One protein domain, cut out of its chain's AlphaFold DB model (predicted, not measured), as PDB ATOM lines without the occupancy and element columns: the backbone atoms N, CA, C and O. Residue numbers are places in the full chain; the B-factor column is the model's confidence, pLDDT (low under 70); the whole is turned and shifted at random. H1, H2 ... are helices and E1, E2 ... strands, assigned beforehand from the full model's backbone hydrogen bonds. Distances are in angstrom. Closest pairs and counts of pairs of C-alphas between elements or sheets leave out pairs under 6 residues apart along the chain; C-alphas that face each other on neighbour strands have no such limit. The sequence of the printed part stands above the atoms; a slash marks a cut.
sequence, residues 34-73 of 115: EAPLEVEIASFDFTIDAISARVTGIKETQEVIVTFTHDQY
ATOM      1  N   GLU A  34     -24.928   2.633  24.323       83.62
ATOM      2  CA  GLU A  34     -23.552   2.765  24.786       83.62
ATOM      3  C   GLU A  34     -23.419   2.140  26.184       83.62
ATOM      4  O   GLU A  34     -24.012   2.603  27.162       83.62
ATOM      5  N   ALA A  35     -22.639   1.064  26.265       86.75
ATOM      6  CA  ALA A  35     -22.337   0.348  27.494       86.75
ATOM      7  C   ALA A  35     -20.838   0.461  27.808       86.75
ATOM      8  O   ALA A  35     -20.025   0.522  26.879       86.75
ATOM      9  N   PRO A  36     -20.455   0.474  29.097       86.88
ATOM     10  CA  PRO A  36     -19.053   0.506  29.477       86.88
ATOM     11  C   PRO A  36     -18.321  -0.725  28.945       86.88
ATOM     12  O   PRO A  36     -18.865  -1.833  28.920       86.88
ATOM     13  N   LEU A  37     -17.068  -0.531  28.543       86.38
ATOM     14  CA  LEU A  37     -16.219  -1.632  28.099       86.38
ATOM     15  C   LEU A  37     -15.951  -2.583  29.269       86.38
ATOM     16  O   LEU A  37     -15.851  -2.173  30.422       86.38
ATOM     17  N   GLU A  38     -15.733  -3.865  28.979       87.06
ATOM     18  CA  GLU A  38     -15.449  -4.869  30.018       87.06
ATOM     19  C   GLU A  38     -14.274  -4.461  30.928       87.06
ATOM     20  O   GLU A  38     -14.328  -4.645  32.144       87.06
ATOM     21  N   VAL A  39     -13.249  -3.811  30.360       91.12
ATOM     22  CA  VAL A  39     -12.072  -3.313  31.099       91.12
ATOM     23  C   VAL A  39     -12.394  -2.117  32.009       91.12
ATOM     24  O   VAL A  39     -11.705  -1.879  32.999       91.12
ATOM     25  N   GLU A  40     -13.468  -1.377  31.732       90.25
ATOM     26  CA  GLU A  40     -13.968  -0.297  32.592       90.25
ATOM     27  C   GLU A  40     -14.719  -0.865  33.806       90.25
ATOM     28  O   GLU A  40     -14.697  -0.289  34.901       90.25
ATOM     29  N   ILE A  41     -15.339  -2.038  33.649       93.38
ATOM     30  CA  ILE A  41     -16.093  -2.715  34.705       93.38
ATOM     31  C   ILE A  41     -15.146  -3.486  35.631       93.38
ATOM     32  O   ILE A  41     -15.201  -3.294  36.854       93.38
ATOM     33  N   ALA A  42     -14.268  -4.330  35.082       93.44
ATOM     34  CA  ALA A  42     -13.406  -5.232  35.846       93.44
ATOM     35  C   ALA A  42     -12.149  -5.671  35.076       93.44
ATOM     36  O   ALA A  42     -12.099  -5.674  33.851       93.44
ATOM     37  N   SER A  43     -11.129  -6.103  35.821       94.44
ATOM     38  CA  SER A  43      -9.979  -6.800  35.240       94.44
ATOM     39  C   SER A  43     -10.376  -8.229  34.861       94.44
ATOM     40  O   SER A  43     -11.081  -8.901  35.618       94.44
ATOM     41  N   PHE A  44      -9.906  -8.709  33.712       94.19
ATOM     42  CA  PHE A  44     -10.233 -10.036  33.186       94.19
ATOM     43  C   PHE A  44      -9.005 -10.721  32.583       94.19
ATOM     44  O   PHE A  44      -8.079 -10.064  32.114       94.19
ATOM     45  N   ASP A  45      -8.998 -12.055  32.580       95.00
ATOM     46  CA  ASP A  45      -7.935 -12.866  31.981       95.00
ATOM     47  C   ASP A  45      -8.531 -14.148  31.402       95.00
ATOM     48  O   ASP A  45      -9.161 -14.926  32.123       95.00
ATOM     49  N   PHE A  46      -8.372 -14.350  30.096       93.94
ATOM     50  CA  PHE A  46      -8.829 -15.559  29.421       93.94
ATOM     51  C   PHE A  46      -7.943 -15.919  28.230       93.94
ATOM     52  O   PHE A  46      -7.179 -15.103  27.712       93.94
ATOM     53  N   THR A  47      -8.077 -17.160  27.764       91.62
ATOM     54  CA  THR A  47      -7.352 -17.674  26.599       91.62
ATOM     55  C   THR A  47      -8.327 -17.984  25.475       91.62
ATOM     56  O   THR A  47      -9.373 -18.592  25.688       91.62
ATOM     57  N   ILE A  48      -7.971 -17.580  24.259       90.69
ATOM     58  CA  ILE A  48      -8.637 -17.984  23.025       90.69
ATOM     59  C   ILE A  48      -7.801 -19.106  22.412       90.69
ATOM     60  O   ILE A  48      -6.862 -18.857  21.651       90.69
ATOM     61  N   ASP A  49      -8.143 -20.349  22.753       87.06
ATOM     62  CA  ASP A  49      -7.358 -21.533  22.377       87.06
ATOM     63  C   ASP A  49      -7.179 -21.664  20.858       87.06
ATOM     64  O   ASP A  49      -6.088 -21.983  20.387       87.06
ATOM     65  N   ALA A  50      -8.217 -21.322  20.084       86.00
ATOM     66  CA  ALA A  50      -8.241 -21.431  18.624       86.00
ATOM     67  C   ALA A  50      -7.144 -20.622  17.905       86.00
ATOM     68  O   ALA A  50      -6.752 -20.972  16.794       86.00
ATOM     69  N   ILE A  51      -6.656 -19.544  18.525       82.00
ATOM     70  CA  ILE A  51      -5.568 -18.698  17.997       82.00
ATOM     71  C   ILE A  51      -4.362 -18.643  18.945       82.00
ATOM     72  O   ILE A  51      -3.422 -17.882  18.710       82.00
ATOM     73  N   SER A  52      -4.424 -19.433  20.020       86.75
ATOM     74  CA  SER A  52      -3.548 -19.421  21.194       86.75
ATOM     75  C   SER A  52      -3.093 -18.010  21.568       86.75
ATOM     76  O   SER A  52      -1.916 -17.647  21.537       86.75
ATOM     77  N   ALA A  53      -4.090 -17.186  21.881       87.88
ATOM     78  CA  ALA A  53      -3.901 -15.842  22.393       87.88
ATOM     79  C   ALA A  53      -4.431 -15.776  23.822       87.88
ATOM     80  O   ALA A  53      -5.550 -16.210  24.086       87.88
ATOM     81  N   ARG A  54      -3.642 -15.218  24.736       90.88
ATOM     82  CA  ARG A  54      -4.085 -14.843  26.076       90.88
ATOM     83  C   ARG A  54      -4.452 -13.369  26.075       90.88
ATOM     84  O   ARG A  54      -3.654 -12.544  25.636       90.88
ATOM     85  N   VAL A  55      -5.648 -13.053  26.545       92.19
ATOM     86  CA  VAL A  55      -6.172 -11.694  26.631       92.19
ATOM     87  C   VAL A  55      -6.273 -11.322  28.102       92.19
ATOM     88  O   VAL A  55      -6.957 -12.002  28.864       92.19
ATOM     89  N   THR A  56      -5.604 -10.241  28.487       93.50
ATOM     90  CA  THR A  56      -5.621  -9.710  29.851       93.50
ATOM     91  C   THR A  56      -6.089  -8.258  29.812       93.50
ATOM     92  O   THR A  56      -5.433  -7.415  29.205       93.50
ATOM     93  N   GLY A  57      -7.224  -7.971  30.441       93.19
ATOM     94  CA  GLY A  57      -7.731  -6.623  30.674       93.19
ATOM     95  C   GLY A  57      -7.392  -6.165  32.088       93.19
ATOM     96  O   GLY A  57      -7.659  -6.890  33.046       93.19
ATOM     97  N   ILE A  58      -6.810  -4.976  32.226       93.25
ATOM     98  CA  ILE A  58      -6.436  -4.384  33.514       93.25
ATOM     99  C   ILE A  58      -7.284  -3.133  33.731       93.25
ATOM    100  O   ILE A  58      -7.096  -2.123  33.054       93.25
ATOM    101  N   LYS A  59      -8.199  -3.176  34.704       91.12
ATOM    102  CA  LYS A  59      -9.084  -2.048  35.008       91.12
ATOM    103  C   LYS A  59      -8.318  -0.820  35.483       91.12
ATOM    104  O   LYS A  59      -8.665   0.298  35.125       91.12
ATOM    105  N   GLU A  60      -7.279  -0.991  36.288       91.44
ATOM    106  CA  GLU A  60      -6.523   0.135  36.835       91.44
ATOM    107  C   GLU A  60      -5.837   0.963  35.740       91.44
ATOM    108  O   GLU A  60      -5.779   2.186  35.855       91.44
ATOM    109  N   THR A  61      -5.336   0.311  34.685       91.31
ATOM    110  CA  THR A  61      -4.646   0.980  33.570       91.31
ATOM    111  C   THR A  61      -5.540   1.218  32.357       91.31
ATOM    112  O   THR A  61      -5.147   1.975  31.475       91.31
ATOM    113  N   GLN A  62      -6.742   0.627  32.321       90.12
ATOM    114  CA  GLN A  62      -7.647   0.635  31.165       90.12
ATOM    115  C   GLN A  62      -7.021   0.001  29.909       90.12
ATOM    116  O   GLN A  62      -7.372   0.331  28.777       90.12
ATOM    117  N   GLU A  63      -6.084  -0.927  30.101       89.69
ATOM    118  CA  GLU A  63      -5.369  -1.593  29.016       89.69
ATOM    119  C   GLU A  63      -5.920  -2.995  28.765       89.69
ATOM    120  O   GLU A  63      -6.223  -3.745  29.695       89.69
ATOM    121  N   VAL A  64      -5.983  -3.374  27.487       90.38
ATOM    122  CA  VAL A  64      -6.243  -4.749  27.050       90.38
ATOM    123  C   VAL A  64      -5.011  -5.257  26.313       90.38
ATOM    124  O   VAL A  64      -4.652  -4.763  25.244       90.38
ATOM    125  N   ILE A  65      -4.353  -6.252  26.897       89.38
ATOM    126  CA  ILE A  65      -3.108  -6.839  26.409       89.38
ATOM    127  C   ILE A  65      -3.425  -8.195  25.783       89.38
ATOM    128  O   ILE A  65      -3.987  -9.074  26.433       89.38
ATOM    129  N   VAL A  66      -3.026  -8.384  24.524       88.75
ATOM    130  CA  VAL A  66      -3.157  -9.664  23.816       88.75
ATOM    131  C   VAL A  66      -1.772 -10.262  23.605       88.75
ATOM    132  O   VAL A  66      -0.958  -9.726  22.855       88.75
ATOM    133  N   THR A  67      -1.512 -11.392  24.256       86.00
ATOM    134  CA  THR A  67      -0.257 -12.139  24.141       86.00
ATOM    135  C   THR A  67      -0.483 -13.395  23.311       86.00
ATOM    136  O   THR A  67      -1.185 -14.308  23.740       86.00
ATOM    137  N   PHE A  68       0.126 -13.472  22.130       84.81
ATOM    138  CA  PHE A  68       0.116 -14.689  21.316       84.81
ATOM    139  C   PHE A  68       1.202 -15.650  21.805       84.81
ATOM    140  O   PHE A  68       2.353 -15.249  21.965       84.81
ATOM    141  N   THR A  69       0.861 -16.920  22.020       75.94
ATOM    142  CA  THR A  69       1.823 -17.940  22.479       75.94
ATOM    143  C   THR A  69       2.653 -18.547  21.344       75.94
ATOM    144  O   THR A  69       3.548 -19.350  21.599       75.94
ATOM    145  N   HIS A  70       2.389 -18.154  20.096       71.50
ATOM    146  CA  HIS A  70       3.143 -18.580  18.922       71.50
ATOM    147  C   HIS A  70       4.152 -17.518  18.496       71.50
ATOM    148  O   HIS A  70       3.826 -16.330  18.422       71.50
ATOM    149  N   ASP A  71       5.348 -17.961  18.117       60.47
ATOM    150  CA  ASP A  71       6.352 -17.096  17.514       60.47
ATOM    151  C   ASP A  71       5.842 -16.640  16.136       60.47
ATOM    152  O   ASP A  71       5.707 -17.441  15.210       60.47
ATOM    153  N   GLN A  72       5.476 -15.361  15.991       54.75
ATOM    154  CA  GLN A  72       4.826 -14.868  14.765       54.75
ATOM    155  C   GLN A  72       5.734 -14.927  13.517       54.75
ATOM    156  O   GLN A  72       5.249 -14.711  12.401       54.75
ATOM    157  N   TYR A  73       7.028 -15.238  13.683       53.66
ATOM    158  CA  TYR A  73       8.020 -15.323  12.609       53.66
ATOM    159  C   TYR A  73       9.093 -16.402  12.877       53.66
ATOM    160  O   TYR A  73      10.221 -16.049  13.223       53.66
TER     161      TYR A  73
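AT A GLANCE: This is residues 34 to 73 of the 115 residues of an uncharacterized protein of Salmonella sp. NCTC 7297 (UniProt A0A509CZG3). What is the shape on first sight? It is a narrow slab, one sheet of three antiparallel strands side by side, with the one-turn helix H1 over one face at the end where E1 begins and E2 ends, and the other face bare. What is it made of? The printed part has 40 residues, with one named helix and three named strands in the order H1, E1, E2, E3; the sheet's order is E1, E2, E3, and the class is mostly strand. How large is it? The whole is loose, with a radius of gyration of the C-alphas of 11.8 A, and its elongated outline spans 36 by 18 by 16 A.

IN THESE COORDINATES: Where are the strands? E1 is residues 44 to 48, 13.0 A from first to last C-alpha, and begins at C-alpha 44 at (-10.233, -10.036, 33.186). E2 is residues 53 to 58, 16.2 A long, and E3 is residues 63 to 68, also 16.2 A long, ending at C-alpha 68 at (0.116, -14.689, 21.316). Where is the helix? H1 is residues 38 to 41, 5.2 A long, and begins at C-alpha 38 at (-15.449, -4.869, 30.018).

HOW THE PARTS SIT: How do the strands pair? E1, E2 and E3 form a meander, each strand the antiparallel neighbour of the one before, and E1 and E3 are the edge strands. What joins E1 and E2? They are a hairpin at 169 degrees between directions; N 48 and O 53 are 2.8 A apart and N 55 and O 46 are 2.8 A apart, within hydrogen-bond range. What joins E2 and E3? They are a hairpin at 164 degrees, with N 54 and O 67 within hydrogen-bond range at 2.8 A, and C-alphas 57 and 64, which face each other, 4.3 A apart. Where does H1 stand? It is on the sheet at a height over the sheet of 7.0 A, and only just over E2, with 3 of its 4 C-alphas falling on that strand; their closest C-alphas, those of Val 39 and Gly 57, are 5.5 A apart. H1 is too short for any O i to N i+4 pair, and its one O i to N i+3 pair is within range.

THE WHOLE: How far does it reach? The two C-alphas farthest apart are those of Glu 34 and Tyr 73, at 38.4 A. Are there cuts or long links? The printed part has no cut, and the links H1 to E1, E1 to E2 and E2 to E3 are tight. Where is confidence low? The mean pLDDT of the printed part is 86.5, and residues 71 to 73 are under 70 in this model.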